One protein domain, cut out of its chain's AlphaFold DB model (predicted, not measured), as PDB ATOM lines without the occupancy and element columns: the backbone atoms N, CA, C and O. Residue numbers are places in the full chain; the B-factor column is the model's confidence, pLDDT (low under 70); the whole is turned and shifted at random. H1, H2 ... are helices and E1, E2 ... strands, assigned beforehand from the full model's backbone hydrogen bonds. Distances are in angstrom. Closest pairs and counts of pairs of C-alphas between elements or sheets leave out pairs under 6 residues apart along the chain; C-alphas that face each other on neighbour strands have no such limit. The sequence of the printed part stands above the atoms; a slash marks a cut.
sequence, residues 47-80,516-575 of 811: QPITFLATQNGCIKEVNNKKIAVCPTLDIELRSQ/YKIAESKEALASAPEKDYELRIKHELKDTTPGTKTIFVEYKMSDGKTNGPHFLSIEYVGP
ATOM      1  N   GLN A  47     -36.221  57.351   9.574       82.38
ATOM      2  CA  GLN A  47     -36.128  55.925   9.262       82.38
ATOM      3  C   GLN A  47     -35.640  55.175  10.511       82.38
ATOM      4  O   GLN A  47     -34.661  55.599  11.129       82.38
ATOM      5  N   PRO A  48     -36.326  54.098  10.930       88.81
ATOM      6  CA  PRO A  48     -36.048  53.457  12.211       88.81
ATOM      7  C   PRO A  48     -34.720  52.699  12.235       88.81
ATOM      8  O   PRO A  48     -34.324  52.184  13.276       88.81
ATOM      9  N   ILE A  49     -34.038  52.622  11.096       92.69
ATOM     10  CA  ILE A  49     -32.655  52.191  10.963       92.69
ATOM     11  C   ILE A  49     -31.958  53.129   9.982       92.69
ATOM     12  O   ILE A  49     -32.491  53.405   8.908       92.69
ATOM     13  N   THR A  50     -30.780  53.624  10.350       94.69
ATOM     14  CA  THR A  50     -29.980  54.525   9.510       94.69
ATOM     15  C   THR A  50     -28.503  54.184   9.594       94.69
ATOM     16  O   THR A  50     -27.976  53.933  10.676       94.69
ATOM     17  N   PHE A  51     -27.811  54.239   8.457       94.38
ATOM     18  CA  PHE A  51     -26.354  54.154   8.422       94.38
ATOM     19  C   PHE A  51     -25.706  55.416   8.976       94.38
ATOM     20  O   PHE A  51     -25.943  56.522   8.466       94.38
ATOM     21  N   LEU A  52     -24.842  55.227   9.971       92.31
ATOM     22  CA  LEU A  52     -23.966  56.277  10.465       92.31
ATOM     23  C   LEU A  52     -22.798  56.448   9.490       92.31
ATOM     24  O   LEU A  52     -22.188  55.466   9.074       92.31
ATOM     25  N   ALA A  53     -22.477  57.692   9.136       86.44
ATOM     26  CA  ALA A  53     -21.156  57.983   8.592       86.44
ATOM     27  C   ALA A  53     -20.155  57.693   9.718       86.44
ATOM     28  O   ALA A  53     -20.262  58.270  10.803       86.44
ATOM     29  N   THR A  54     -19.276  56.717   9.513       74.12
ATOM     30  CA  THR A  54     -18.400  56.227  10.580       74.12
ATOM     31  C   THR A  54     -17.141  57.083  10.632       74.12
ATOM     32  O   THR A  54     -16.610  57.455   9.587       74.12
ATOM     33  N   GLN A  55     -16.620  57.370  11.832       74.06
ATOM     34  CA  GLN A  55     -15.315  58.041  11.970       74.06
ATOM     35  C   GLN A  55     -14.194  57.238  11.282       74.06
ATOM     36  O   GLN A  55     -13.227  57.806  10.793       74.06
ATOM     37  N   ASN A  56     -14.381  55.922  11.151       79.06
ATOM     38  CA  ASN A  56     -13.467  55.006  10.473       79.06
ATOM     39  C   ASN A  56     -13.593  55.039   8.930       79.06
ATOM     40  O   ASN A  56     -12.999  54.201   8.257       79.06
ATOM     41  N   GLY A  57     -14.407  55.933   8.351       87.69
ATOM     42  CA  GLY A  57     -14.533  56.122   6.898       87.69
ATOM     43  C   GLY A  57     -15.159  54.951   6.126       87.69
ATOM     44  O   GLY A  57     -15.086  54.917   4.896       87.69
ATOM     45  N   CYS A  58     -15.771  53.989   6.825       92.62
ATOM     46  CA  CYS A  58     -16.303  52.756   6.235       92.62
ATOM     47  C   CYS A  58     -17.614  52.948   5.469       92.62
ATOM     48  O   CYS A  58     -17.914  52.154   4.577       92.62
ATOM     49  N   ILE A  59     -18.375  53.994   5.802       94.06
ATOM     50  CA  ILE A  59     -19.553  54.426   5.050       94.06
ATOM     51  C   ILE A  59     -19.266  55.825   4.516       94.06
ATOM     52  O   ILE A  59     -19.087  56.758   5.299       94.06
ATOM     53  N   LYS A  60     -19.212  55.949   3.189       92.12
ATOM     54  CA  LYS A  60     -18.937  57.196   2.467       92.12
ATOM     55  C   LYS A  60     -20.185  57.648   1.727       92.12
ATOM     56  O   LYS A  60     -21.008  56.818   1.347       92.12
ATOM     57  N   GLU A  61     -20.314  58.946   1.495       92.31
ATOM     58  CA  GLU A  61     -21.353  59.498   0.630       92.31
ATOM     59  C   GLU A  61     -20.722  59.910  -0.701       92.31
ATOM     60  O   GLU A  61     -19.814  60.734  -0.739       92.31
ATOM     61  N   VAL A  62     -21.154  59.274  -1.791       89.50
ATOM     62  CA  VAL A  62     -20.640  59.502  -3.147       89.50
ATOM     63  C   VAL A  62     -21.839  59.742  -4.055       89.50
ATOM     64  O   VAL A  62     -22.749  58.917  -4.107       89.50
ATOM     65  N   ASN A  63     -21.870  60.880  -4.755       88.31
ATOM     66  CA  ASN A  63     -23.002  61.297  -5.597       88.31
ATOM     67  C   ASN A  63     -24.362  61.263  -4.852       88.31
ATOM     68  O   ASN A  63     -25.348  60.746  -5.381       88.31
ATOM     69  N   ASN A  64     -24.408  61.766  -3.610       89.69
ATOM     70  CA  ASN A  64     -25.582  61.739  -2.714       89.69
ATOM     71  C   ASN A  64     -26.126  60.322  -2.416       89.69
ATOM     72  O   ASN A  64     -27.309  60.135  -2.116       89.69
ATOM     73  N   LYS A  65     -25.271  59.297  -2.525       91.38
ATOM     74  CA  LYS A  65     -25.575  57.904  -2.191       91.38
ATOM     75  C   LYS A  65     -24.588  57.400  -1.144       91.38
ATOM     76  O   LYS A  65     -23.376  57.466  -1.338       91.38
ATOM     77  N   LYS A  66     -25.105  56.836  -0.051       92.56
ATOM     78  CA  LYS A  66     -24.275  56.129   0.931       92.56
ATOM     79  C   LYS A  66     -23.804  54.790   0.362       92.56
ATOM     80  O   LYS A  66     -24.619  53.958  -0.044       92.56
ATOM     81  N   ILE A  67     -22.492  54.598   0.370       94.56
ATOM     82  CA  ILE A  67     -21.783  53.389  -0.050       94.56
ATOM     83  C   ILE A  67     -20.950  52.848   1.115       94.56
ATOM     84  O   ILE A  67     -20.547  53.607   1.997       94.56
ATOM     85  N   ALA A  68     -20.668  51.548   1.120       95.12
ATOM     86  CA  ALA A  68     -19.822  50.904   2.120       95.12
ATOM     87  C   ALA A  68     -18.514  50.391   1.507       95.12
ATOM     88  O   ALA A  68     -18.537  49.617   0.553       95.12
ATOM     89  N   VAL A  69     -17.380  50.772   2.094       94.12
ATOM     90  CA  VAL A  69     -16.037  50.305   1.694       94.12
ATOM     91  C   VAL A  69     -15.459  49.245   2.644       94.12
ATOM     92  O   VAL A  69     -14.482  48.583   2.306       94.12
ATOM     93  N   CYS A  70     -16.085  49.031   3.808       94.12
ATOM     94  CA  CYS A  70     -15.739  47.979   4.773       94.12
ATOM     95  C   CYS A  70     -16.913  47.001   4.965       94.12
ATOM     96  O   CYS A  70     -18.065  47.437   4.888       94.12
ATOM     97  N   PRO A  71     -16.664  45.711   5.258       95.44
ATOM     98  CA  PRO A  71     -17.731  44.746   5.534       95.44
ATOM     99  C   PRO A  71     -18.430  44.999   6.880       95.44
ATOM    100  O   PRO A  71     -19.567  44.574   7.066       95.44
ATOM    101  N   THR A  72     -17.782  45.712   7.808       96.12
ATOM    102  CA  THR A  72     -18.367  46.131   9.090       96.12
ATOM    103  C   THR A  72     -19.020  47.504   8.960       96.12
ATOM    104  O   THR A  72     -18.369  48.479   8.583       96.12
ATOM    105  N   LEU A  73     -20.301  47.576   9.314       96.06
ATOM    106  CA  LEU A  73     -21.163  48.748   9.182       96.06
ATOM    107  C   LEU A  73     -21.674  49.186  10.558       96.06
ATOM    108  O   LEU A  73     -22.210  48.357  11.298       96.06
ATOM    109  N   ASP A  74     -21.572  50.478  10.876       95.19
ATOM    110  CA  ASP A  74     -22.241  51.049  12.049       95.19
ATOM    111  C   ASP A  74     -23.677  51.458  11.677       95.19
ATOM    112  O   ASP A  74     -23.915  52.296  10.798       95.19
ATOM    113  N   ILE A  75     -24.651  50.859  12.361       95.50
ATOM    114  CA  ILE A  75     -26.082  51.093  12.145       95.50
ATOM    115  C   ILE A  75     -26.667  51.713  13.411       95.50
ATOM    116  O   ILE A  75     -26.502  51.183  14.510       95.50
ATOM    117  N   GLU A  76     -27.386  52.822  13.256       94.94
ATOM    118  CA  GLU A  76     -28.188  53.409  14.324       94.94
ATOM    119  C   GLU A  76     -29.613  52.854  14.275       94.94
ATOM    120  O   GLU A  76     -30.295  52.944  13.251       94.94
ATOM    121  N   LEU A  77     -30.057  52.277  15.390       94.00
ATOM    122  CA  LEU A  77     -31.387  51.708  15.574       94.00
ATOM    123  C   LEU A  77     -32.276  52.749  16.256       94.00
ATOM    124  O   LEU A  77     -32.237  52.902  17.472       94.00
ATOM    125  N   ARG A  78     -33.079  53.498  15.498       90.06
ATOM    126  CA  ARG A  78     -33.975  54.517  16.063       90.06
ATOM    127  C   ARG A  78     -35.345  53.917  16.357       90.06
ATOM    128  O   ARG A  78     -36.024  53.400  15.469       90.06
ATOM    129  N   SER A  79     -35.810  54.042  17.600       73.12
ATOM    130  CA  SER A  79     -37.204  53.737  17.924       73.12
ATOM    131  C   SER A  79     -38.133  54.630  17.104       73.12
ATOM    132  O   SER A  79     -38.033  55.855  17.203       73.12
ATOM    133  N   GLN A  80     -39.056  54.035  16.338       65.75
ATOM    134  CA  GLN A  80     -40.122  54.813  15.704       65.75
ATOM    135  C   GLN A  80     -40.833  55.647  16.780       65.75
ATOM    136  O   GLN A  80     -41.136  55.098  17.848       65.75
ATOM    137  N   TYR A 516     -33.575  43.177  19.572       96.88
ATOM    138  CA  TYR A 516     -33.655  43.190  18.115       96.88
ATOM    139  C   TYR A 516     -33.114  41.886  17.515       96.88
ATOM    140  O   TYR A 516     -32.350  41.158  18.149       96.88
ATOM    141  N   LYS A 517     -33.504  41.607  16.273       97.69
ATOM    142  CA  LYS A 517     -32.862  40.637  15.379       97.69
ATOM    143  C   LYS A 517     -32.343  41.370  14.152       97.69
ATOM    144  O   LYS A 517     -32.941  42.364  13.748       97.69
ATOM    145  N   ILE A 518     -31.271  40.868  13.545       97.44
ATOM    146  CA  ILE A 518     -30.658  41.456  12.347       97.44
ATOM    147  C   ILE A 518     -30.176  40.368  11.380       97.44
ATOM    148  O   ILE A 518     -29.592  39.373  11.817       97.44
ATOM    149  N   ALA A 519     -30.427  40.541  10.080       97.75
ATOM    150  CA  ALA A 519     -29.997  39.615   9.028       97.75
ATOM    151  C   ALA A 519     -29.962  40.274   7.636       97.75
ATOM    152  O   ALA A 519     -30.691  41.224   7.380       97.75
ATOM    153  N   GLU A 520     -29.181  39.717   6.707       97.12
ATOM    154  CA  GLU A 520     -29.095  40.176   5.303       97.12
ATOM    155  C   GLU A 520     -30.224  39.638   4.393       97.12
ATOM    156  O   GLU A 520     -30.314  39.988   3.218       97.12
ATOM    157  N   SER A 521     -31.122  38.796   4.917       97.12
ATOM    158  CA  SER A 521     -32.346  38.389   4.218       97.12
ATOM    159  C   SER A 521     -33.527  38.254   5.174       97.12
ATOM    160  O   SER A 521     -33.363  38.039   6.380       97.12
ATOM    161  N   LYS A 522     -34.741  38.355   4.627       96.38
ATOM    162  CA  LYS A 522     -35.989  38.232   5.388       96.38
ATOM    163  C   LYS A 522     -36.165  36.825   5.970       96.38
ATOM    164  O   LYS A 522     -36.677  36.669   7.074       96.38
ATOM    165  N   GLU A 523     -35.704  35.810   5.249       96.94
ATOM    166  CA  GLU A 523     -35.755  34.402   5.640       96.94
ATOM    167  C   GLU A 523     -34.774  34.126   6.786       96.94
ATOM    168  O   GLU A 523     -35.129  33.475   7.768       96.94
ATOM    169  N   ALA A 524     -33.559  34.682   6.705       96.88
ATOM    170  CA  ALA A 524     -32.551  34.573   7.756       96.88
ATOM    171  C   ALA A 524     -32.920  35.368   9.022       96.88
ATOM    172  O   ALA A 524     -32.475  35.018  10.113       96.88
ATOM    173  N   LEU A 525     -33.759  36.404   8.912       97.12
ATOM    174  CA  LEU A 525     -34.234  37.174  10.065       97.12
ATOM    175  C   LEU A 525     -35.095  36.334  11.020       97.12
ATOM    176  O   LEU A 525     -35.031  36.524  12.233       97.12
ATOM    177  N   ALA A 526     -35.862  35.369  10.502       96.12
ATOM    178  CA  ALA A 526     -36.703  34.505  11.327       96.12
ATOM    179  C   ALA A 526     -35.872  33.669  12.322       96.12
ATOM    180  O   ALA A 526     -36.248  33.551  13.493       96.12
ATOM    181  N   SER A 527     -34.726  33.146  11.865       96.88
ATOM    182  CA  SER A 527     -33.785  32.322  12.635       96.88
ATOM    183  C   SER A 527     -32.637  33.104  13.287       96.88
ATOM    184  O   SER A 527     -31.855  32.516  14.037       96.88
ATOM    185  N   ALA A 528     -32.526  34.414  13.044       97.38
ATOM    186  CA  ALA A 528     -31.511  35.256  13.667       97.38
ATOM    187  C   ALA A 528     -31.677  35.309  15.204       97.38
ATOM    188  O   ALA A 528     -32.808  35.378  15.703       97.38
ATOM    189  N   PRO A 529     -30.569  35.299  15.974       97.69
ATOM    190  CA  PRO A 529     -30.623  35.378  17.429       97.69
ATOM    191  C   PRO A 529     -31.148  36.745  17.888       97.69
ATOM    192  O   PRO A 529     -30.785  37.779  17.326       97.69
ATOM    193  N   GLU A 530     -31.971  36.753  18.940       97.69
ATOM    194  CA  GLU A 530     -32.359  37.996  19.612       97.69
ATOM    195  C   GLU A 530     -31.172  38.551  20.410       97.69
ATOM    196  O   GLU A 530     -30.629  37.866  21.279       97.69
ATOM    197  N   LYS A 531     -30.805  39.806  20.150       97.56
ATOM    198  CA  LYS A 531     -29.816  40.582  20.909       97.56
ATOM    199  C   LYS A 531     -30.526  41.652  21.736       97.56
ATOM    200  O   LYS A 531     -31.585  42.126  21.327       97.56
ATOM    201  N   ASP A 532     -29.970  42.032  22.882       96.75
ATOM    202  CA  ASP A 532     -30.498  43.157  23.666       96.75
ATOM    203  C   ASP A 532     -30.289  44.483  22.915       96.75
ATOM    204  O   ASP A 532     -29.377  44.611  22.103       96.75
ATOM    205  N   TYR A 533     -31.199  45.441  23.099       95.00
ATOM    206  CA  TYR A 533     -31.224  46.667  22.298       95.00
ATOM    207  C   TYR A 533     -30.103  47.651  22.656       95.00
ATOM    208  O   TYR A 533     -30.000  48.118  23.790       95.00
ATOM    209  N   GLU A 534     -29.350  48.044  21.631       94.56
ATOM    210  CA  GLU A 534     -28.322  49.082  21.652       94.56
ATOM    211  C   GLU A 534     -28.663  50.123  20.573       94.56
ATOM    212  O   GLU A 534     -29.089  49.763  19.476       94.56
ATOM    213  N   LEU A 535     -28.484  51.418  20.861       93.50
ATOM    214  CA  LEU A 535     -28.799  52.496  19.906       93.50
ATOM    215  C   LEU A 535     -27.893  52.461  18.665       93.50
ATOM    216  O   LEU A 535     -28.323  52.836  17.580       93.50
ATOM    217  N   ARG A 536     -26.638  52.034  18.826       94.94
ATOM    218  CA  ARG A 536     -25.644  51.913  17.756       94.94
ATOM    219  C   ARG A 536     -25.071  50.511  17.798       94.94
ATOM    220  O   ARG A 536     -24.613  50.091  18.854       94.94
ATOM    221  N   ILE A 537     -25.092  49.816  16.668       95.31
ATOM    222  CA  ILE A 537     -24.618  48.438  16.555       95.31
ATOM    223  C   ILE A 537     -23.610  48.309  15.416       95.31
ATOM    224  O   ILE A 537     -23.730  48.985  14.395       95.31
ATOM    225  N   LYS A 538     -22.667  47.379  15.570       95.88
ATOM    226  CA  LYS A 538     -21.806  46.912  14.478       95.88
ATOM    227  C   LYS A 538     -22.443  45.698  13.811       95.88
ATOM    228  O   LYS A 538     -22.786  44.721  14.483       95.88
ATOM    229  N   HIS A 539     -22.599  45.757  12.494       96.31
ATOM    230  CA  HIS A 539     -23.054  44.644  11.670       96.31
ATOM    231  C   HIS A 539     -21.986  44.290  10.639       96.31
ATOM    232  O   HIS A 539     -21.622  45.120   9.813       96.31
ATOM    233  N   GLU A 540     -21.490  43.060  10.701       97.06
ATOM    234  CA  GLU A 540     -20.559  42.498   9.725       97.06
ATOM    235  C   GLU A 540     -21.357  41.781   8.628       97.06
ATOM    236  O   GLU A 540     -22.139  40.873   8.923       97.06
ATOM    237  N   LEU A 541     -21.179  42.220   7.381       96.38
ATOM    238  CA  LEU A 541     -21.766  41.604   6.193       96.38
ATOM    239  C   LEU A 541     -21.196  40.196   5.989       96.38
ATOM    240  O   LEU A 541     -19.981  40.029   5.869       96.38
ATOM    241  N   LYS A 542     -22.066  39.188   5.883       95.62
ATOM    242  CA  LYS A 542     -21.663  37.808   5.576       95.62
ATOM    243  C   LYS A 542     -21.279  37.632   4.115       95.62
ATOM    244  O   LYS A 542     -20.410  36.821   3.811       95.62
ATOM    245  N   ASP A 543     -21.944  38.353   3.215       92.12
ATOM    246  CA  ASP A 543     -21.585  38.378   1.799       92.12
ATOM    247  C   ASP A 543     -20.746  39.620   1.479       92.12
ATOM    248  O   ASP A 543     -21.266  40.705   1.210       92.12
ATOM    249  N   THR A 544     -19.426  39.434   1.460       91.50
ATOM    250  CA  THR A 544     -18.440  40.466   1.113       91.50
ATOM    251  C   THR A 544     -18.172  40.571  -0.396       91.50
ATOM    252  O   THR A 544     -17.138  41.103  -0.798       91.50
ATOM    253  N   THR A 545     -19.065  40.078  -1.256       87.38
ATOM    254  CA  THR A 545     -19.011  40.346  -2.704       87.38
ATOM    255  C   THR A 545     -19.500  41.774  -2.978       87.38
ATOM    256  O   THR A 545     -20.537  42.143  -2.422       87.38
ATOM    257  N   PRO A 546     -18.850  42.599  -3.818       87.31
ATOM    258  CA  PRO A 546     -19.373  43.923  -4.160       87.31
ATOM    259  C   PRO A 546     -20.796  43.883  -4.755       87.31
ATOM    260  O   PRO A 546     -21.136  42.979  -5.519       87.31
ATOM    261  N   GLY A 547     -21.636  44.857  -4.399       88.19
ATOM    262  CA  GLY A 547     -23.021  45.001  -4.857       88.19
ATOM    263  C   GLY A 547     -23.974  45.541  -3.782       88.19
ATOM    264  O   GLY A 547     -23.589  45.804  -2.642       88.19
ATOM    265  N   THR A 548     -25.256  45.695  -4.128       92.69
ATOM    266  CA  THR A 548     -26.286  46.155  -3.178       92.69
ATOM    267  C   THR A 548     -26.556  45.105  -2.099       92.69
ATOM    268  O   THR A 548     -27.029  44.009  -2.394       92.69
ATOM    269  N   LYS A 549     -26.320  45.468  -0.839       95.19
ATOM    270  CA  LYS A 549     -26.681  44.700   0.358       95.19
ATOM    271  C   LYS A 549     -27.948  45.272   0.964       95.19
ATOM    272  O   LYS A 549     -28.145  46.485   0.958       95.19
ATOM    273  N   THR A 550     -28.801  44.406   1.496       96.81
ATOM    274  CA  THR A 550     -30.012  44.803   2.224       96.81
ATOM    275  C   THR A 550     -29.959  44.181   3.603       96.81
ATOM    276  O   THR A 550     -29.713  42.987   3.717       96.81
ATOM    277  N   ILE A 551     -30.171  44.980   4.645       97.06
ATOM    278  CA  ILE A 551     -30.129  44.510   6.031       97.06
ATOM    279  C   ILE A 551     -31.508  44.723   6.629       97.06
ATOM    280  O   ILE A 551     -32.046  45.831   6.609       97.06
ATOM    281  N   PHE A 552     -32.070  43.639   7.141       97.25
ATOM    282  CA  PHE A 552     -33.360  43.585   7.797       97.25
ATOM    283  C   PHE A 552     -33.170  43.620   9.311       97.25
ATOM    284  O   PHE A 552     -32.301  42.925   9.844       97.25
ATOM    285  N   VAL A 553     -34.011  44.387  10.002       96.62
ATOM    286  CA  VAL A 553     -34.052  44.480  11.464       96.62
ATOM    287  C   VAL A 553     -35.487  44.292  11.949       96.62
ATOM    288  O   VAL A 553     -36.394  45.012  11.535       96.62
ATOM    289  N   GLU A 554     -35.696  43.332  12.848       96.25
ATOM    290  CA  GLU A 554     -36.962  43.133  13.569       96.25
ATOM    291  C   GLU A 554     -36.775  43.576  15.022       96.25
ATOM    292  O   GLU A 554     -35.811  43.179  15.679       96.25
ATOM    293  N   TYR A 555     -37.696  44.393  15.535       95.44
ATOM    294  CA  TYR A 555     -37.646  44.894  16.910       95.44
ATOM    295  C   TYR A 555     -38.616  44.145  17.807       95.44
ATOM    296  O   TYR A 555     -39.757  43.911  17.419       95.44
ATOM    297  N   LYS A 556     -38.205  43.864  19.044       95.25
ATOM    298  CA  LYS A 556     -39.051  43.288  20.092       95.25
ATOM    299  C   LYS A 556     -39.262  44.303  21.207       95.25
ATOM    300  O   LYS A 556     -38.319  44.745  21.874       95.25
ATOM    301  N   MET A 557     -40.515  44.686  21.390       92.38
ATOM    302  CA  MET A 557     -40.929  45.740  22.305       92.38
ATOM    303  C   MET A 557     -41.123  45.199  23.730       92.38
ATOM    304  O   MET A 557     -41.254  43.995  23.948       92.38
ATOM    305  N   SER A 558     -41.167  46.093  24.718       90.56
ATOM    306  CA  SER A 558     -41.324  45.743  26.138       90.56
ATOM    307  C   SER A 558     -42.672  45.109  26.503       90.56
ATOM    308  O   SER A 558     -42.794  44.570  27.599       90.56
ATOM    309  N   ASP A 559     -43.669  45.158  25.617       88.56
ATOM    310  CA  ASP A 559     -44.945  44.439  25.749       88.56
ATOM    311  C   ASP A 559     -44.911  43.025  25.125       88.56
ATOM    312  O   ASP A 559     -45.935  42.346  25.063       88.56
ATOM    313  N   GLY A 560     -43.740  42.583  24.654       90.62
ATOM    314  CA  GLY A 560     -43.520  41.281  24.029       90.62
ATOM    315  C   GLY A 560     -43.892  41.206  22.547       90.62
ATOM    316  O   GLY A 560     -43.601  40.186  21.919       90.62
ATOM    317  N   LYS A 561     -44.493  42.251  21.961       92.38
ATOM    318  CA  LYS A 561     -44.807  42.285  20.525       92.38
ATOM    319  C   LYS A 561     -43.556  42.554  19.696       92.38
ATOM    320  O   LYS A 561     -42.645  43.262  20.134       92.38
ATOM    321  N   THR A 562     -43.541  42.047  18.467       91.69
ATOM    322  CA  THR A 562     -42.576  42.480  17.456       91.69
ATOM    323  C   THR A 562     -43.136  43.641  16.637       91.69
ATOM    324  O   THR A 562     -44.322  43.666  16.302       91.69
ATOM    325  N   ASN A 563     -42.288  44.618  16.319       85.94
ATOM    326  CA  ASN A 563     -42.542  45.531  15.209       85.94
ATOM    327  C   ASN A 563     -42.014  44.858  13.935       85.94
ATOM    328  O   ASN A 563     -40.965  44.214  13.987       85.94
ATOM    329  N   GLY A 564     -42.744  44.979  12.824       87.56
ATOM    330  CA  GLY A 564     -42.435  44.268  11.582       87.56
ATOM    331  C   GLY A 564     -41.028  44.570  11.045       87.56
ATOM    332  O   GLY A 564     -40.429  45.573  11.435       87.56
ATOM    333  N   PRO A 565     -40.492  43.720  10.149       91.19
ATOM    334  CA  PRO A 565     -39.132  43.866   9.649       91.19
ATOM    335  C   PRO A 565     -38.955  45.192   8.908       91.19
ATOM    336  O   PRO A 565     -39.533  45.408   7.840       91.19
ATOM    337  N   HIS A 566     -38.112  46.053   9.468       93.94
ATOM    338  CA  HIS A 566     -37.572  47.225   8.791       93.94
ATOM    339  C   HIS A 566     -36.402  46.779   7.921       93.94
ATOM    340  O   HIS A 566     -35.736  45.796   8.245       93.94
ATOM    341  N   PHE A 567     -36.133  47.485   6.828       94.88
ATOM    342  CA  PHE A 567     -34.968  47.213   5.994       94.88
ATOM    343  C   PHE A 567     -34.316  48.508   5.522       94.88
ATOM    344  O   PHE A 567     -34.979  49.531   5.350       94.88
ATOM    345  N   LEU A 568     -33.007  48.438   5.324       94.69
ATOM    346  CA  LEU A 568     -32.210  49.446   4.640       94.69
ATOM    347  C   LEU A 568     -31.385  48.753   3.551       94.69
ATOM    348  O   LEU A 568     -31.195  47.535   3.594       94.69
ATOM    349  N   SER A 569     -30.875  49.520   2.592       95.75
ATOM    350  CA  SER A 569     -29.967  49.004   1.568       95.75
ATOM    351  C   SER A 569     -28.762  49.924   1.407       95.75
ATOM    352  O   SER A 569     -28.896  51.143   1.496       95.75
ATOM    353  N   ILE A 570     -27.592  49.336   1.170       95.19
ATOM    354  CA  ILE A 570     -26.325  50.029   0.906       95.19
ATOM    355  C   ILE A 570     -25.625  49.364  -0.267       95.19
ATOM    356  O   ILE A 570     -25.701  48.149  -0.435       95.19
ATOM    357  N   GLU A 571     -24.933  50.143  -1.083       94.50
ATOM    358  CA  GLU A 571     -24.024  49.577  -2.073       94.50
ATOM    359  C   GLU A 571     -22.691  49.284  -1.392       94.50
ATOM    360  O   GLU A 571     -21.969  50.200  -1.002       94.50
ATOM    361  N   TYR A 572     -22.391  48.002  -1.195       94.00
ATOM    362  CA  TYR A 572     -21.092  47.574  -0.709       94.00
ATOM    363  C   TYR A 572     -20.126  47.510  -1.888       94.00
ATOM    364  O   TYR A 572     -20.313  46.729  -2.816       94.00
ATOM    365  N   VAL A 573     -19.103  48.351  -1.860       91.69
ATOM    366  CA  VAL A 573     -18.078  48.460  -2.902       91.69
ATOM    367  C   VAL A 573     -16.843  47.627  -2.542       91.69
ATOM    368  O   VAL A 573     -16.143  47.135  -3.426       91.69
ATOM    369  N   GLY A 574     -16.618  47.412  -1.243       89.81
ATOM    370  CA  GLY A 574     -15.441  46.730  -0.713       89.81
ATOM    371  C   GLY A 574     -14.192  47.615  -0.644       89.81
ATOM    372  O   GLY A 574     -14.278  48.827  -0.882       89.81
ATOM    373  N   PRO A 575     -13.031  47.020  -0.306       88.31
ATOM    374  CA  PRO A 575     -11.765  47.739  -0.174       88.31
ATOM    375  C   PRO A 575     -11.401  48.496  -1.454       88.31
ATOM    376  O   PRO A 575     -11.940  48.201  -2.521       88.31
TER     377      PRO A 575
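This is residues 47 to 80 and 516 to 575 of the 811 residues of the protein "IPT/TIG domain-containing protein" of Candidatus Daviesbacteria bacterium GW2011_GWA2_38_24 (UniProt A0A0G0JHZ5). A long twisted hairpin, E7 and E8, runs lengthwise through a strongly twisted five-strand sheet, and a small three-strand sheet, E1, E4 and E6, lies partly over it, nearest where E1 approaches E8. The hairpin E2 and E3 extends the large sheet beside E8, and the one short helix, H1, is on that sheet over its edge strand E5. The printed part has 94 residues, with elements in the order E1 E2 E3 E4 E5 H1 E6 E7 E8; its class is mostly strand. The large sheet runs E2 E3 E8 E7 E5 and is mixed, while the small one runs E1 E4 E6, all antiparallel. The whole is compact, with a radius of gyration of the C-alphas of 13.2 A, and elongated, spanning 41 by 23 by 19 A.

E1, residues 49 to 51, is antiparallel to E4, residues 72 to 77, with N 50 and O 76 3.0 A apart. E2, residues 59 to 62, and E3, residues 65 to 68, form a hairpin, with N 60 and O 67 2.9 A apart. E3 and E4 meet only through their link. E4 is also antiparallel to E6, residues 536 to 540, with N 75 and O 537 2.9 A apart. E5, residues 516 to 519, is antiparallel to E7, residues 547 to 557, with N 517 and O 554 2.9 A apart. H1, residues 522 to 527, lies over E5 at a height over the sheet of 7.5 A, slantwise to the strands at 53 degrees to E5 on the local plane; the closest C-alphas of the two are those of Ala 519 and Leu 525, 5.0 A apart. In H1, 0 of 2 O i to N i+4 pairs are within hydrogen-bond range, but 3 of 3 O i to N i+3 pairs are. E7 forms a hairpin with E8, residues 562 to 572, with N 549 and O 570 2.8 A apart. E3 is parallel to E8, with N 68 and O 571 2.8 A apart. Between the sheets, the closest C-alphas of E1 and E8 are those of Ile 49 and Leu 568, 6.9 A apart; E4 and E8 are apart.

E1 begins at C-alpha 49, (-32.655, 52.191, 10.963). E4 measures 15.6 A and E6 13.4 A from first to last C-alpha. E7 measures 32.5 A and E8 28.6 A; E8 ends at C-alpha 572, (-21.092, 47.574, -0.709).

The two C-alphas farthest apart are those of Asp 559 and Pro 575, 42.2 A. Residues 81 to 515 are not printed, and C-alphas 80 and 516 are 13.5 A apart across this cut. Of the links that are printed whole, none is long. Mean pLDDT of the printed part is 92.6, and residue 80 alone is under 70.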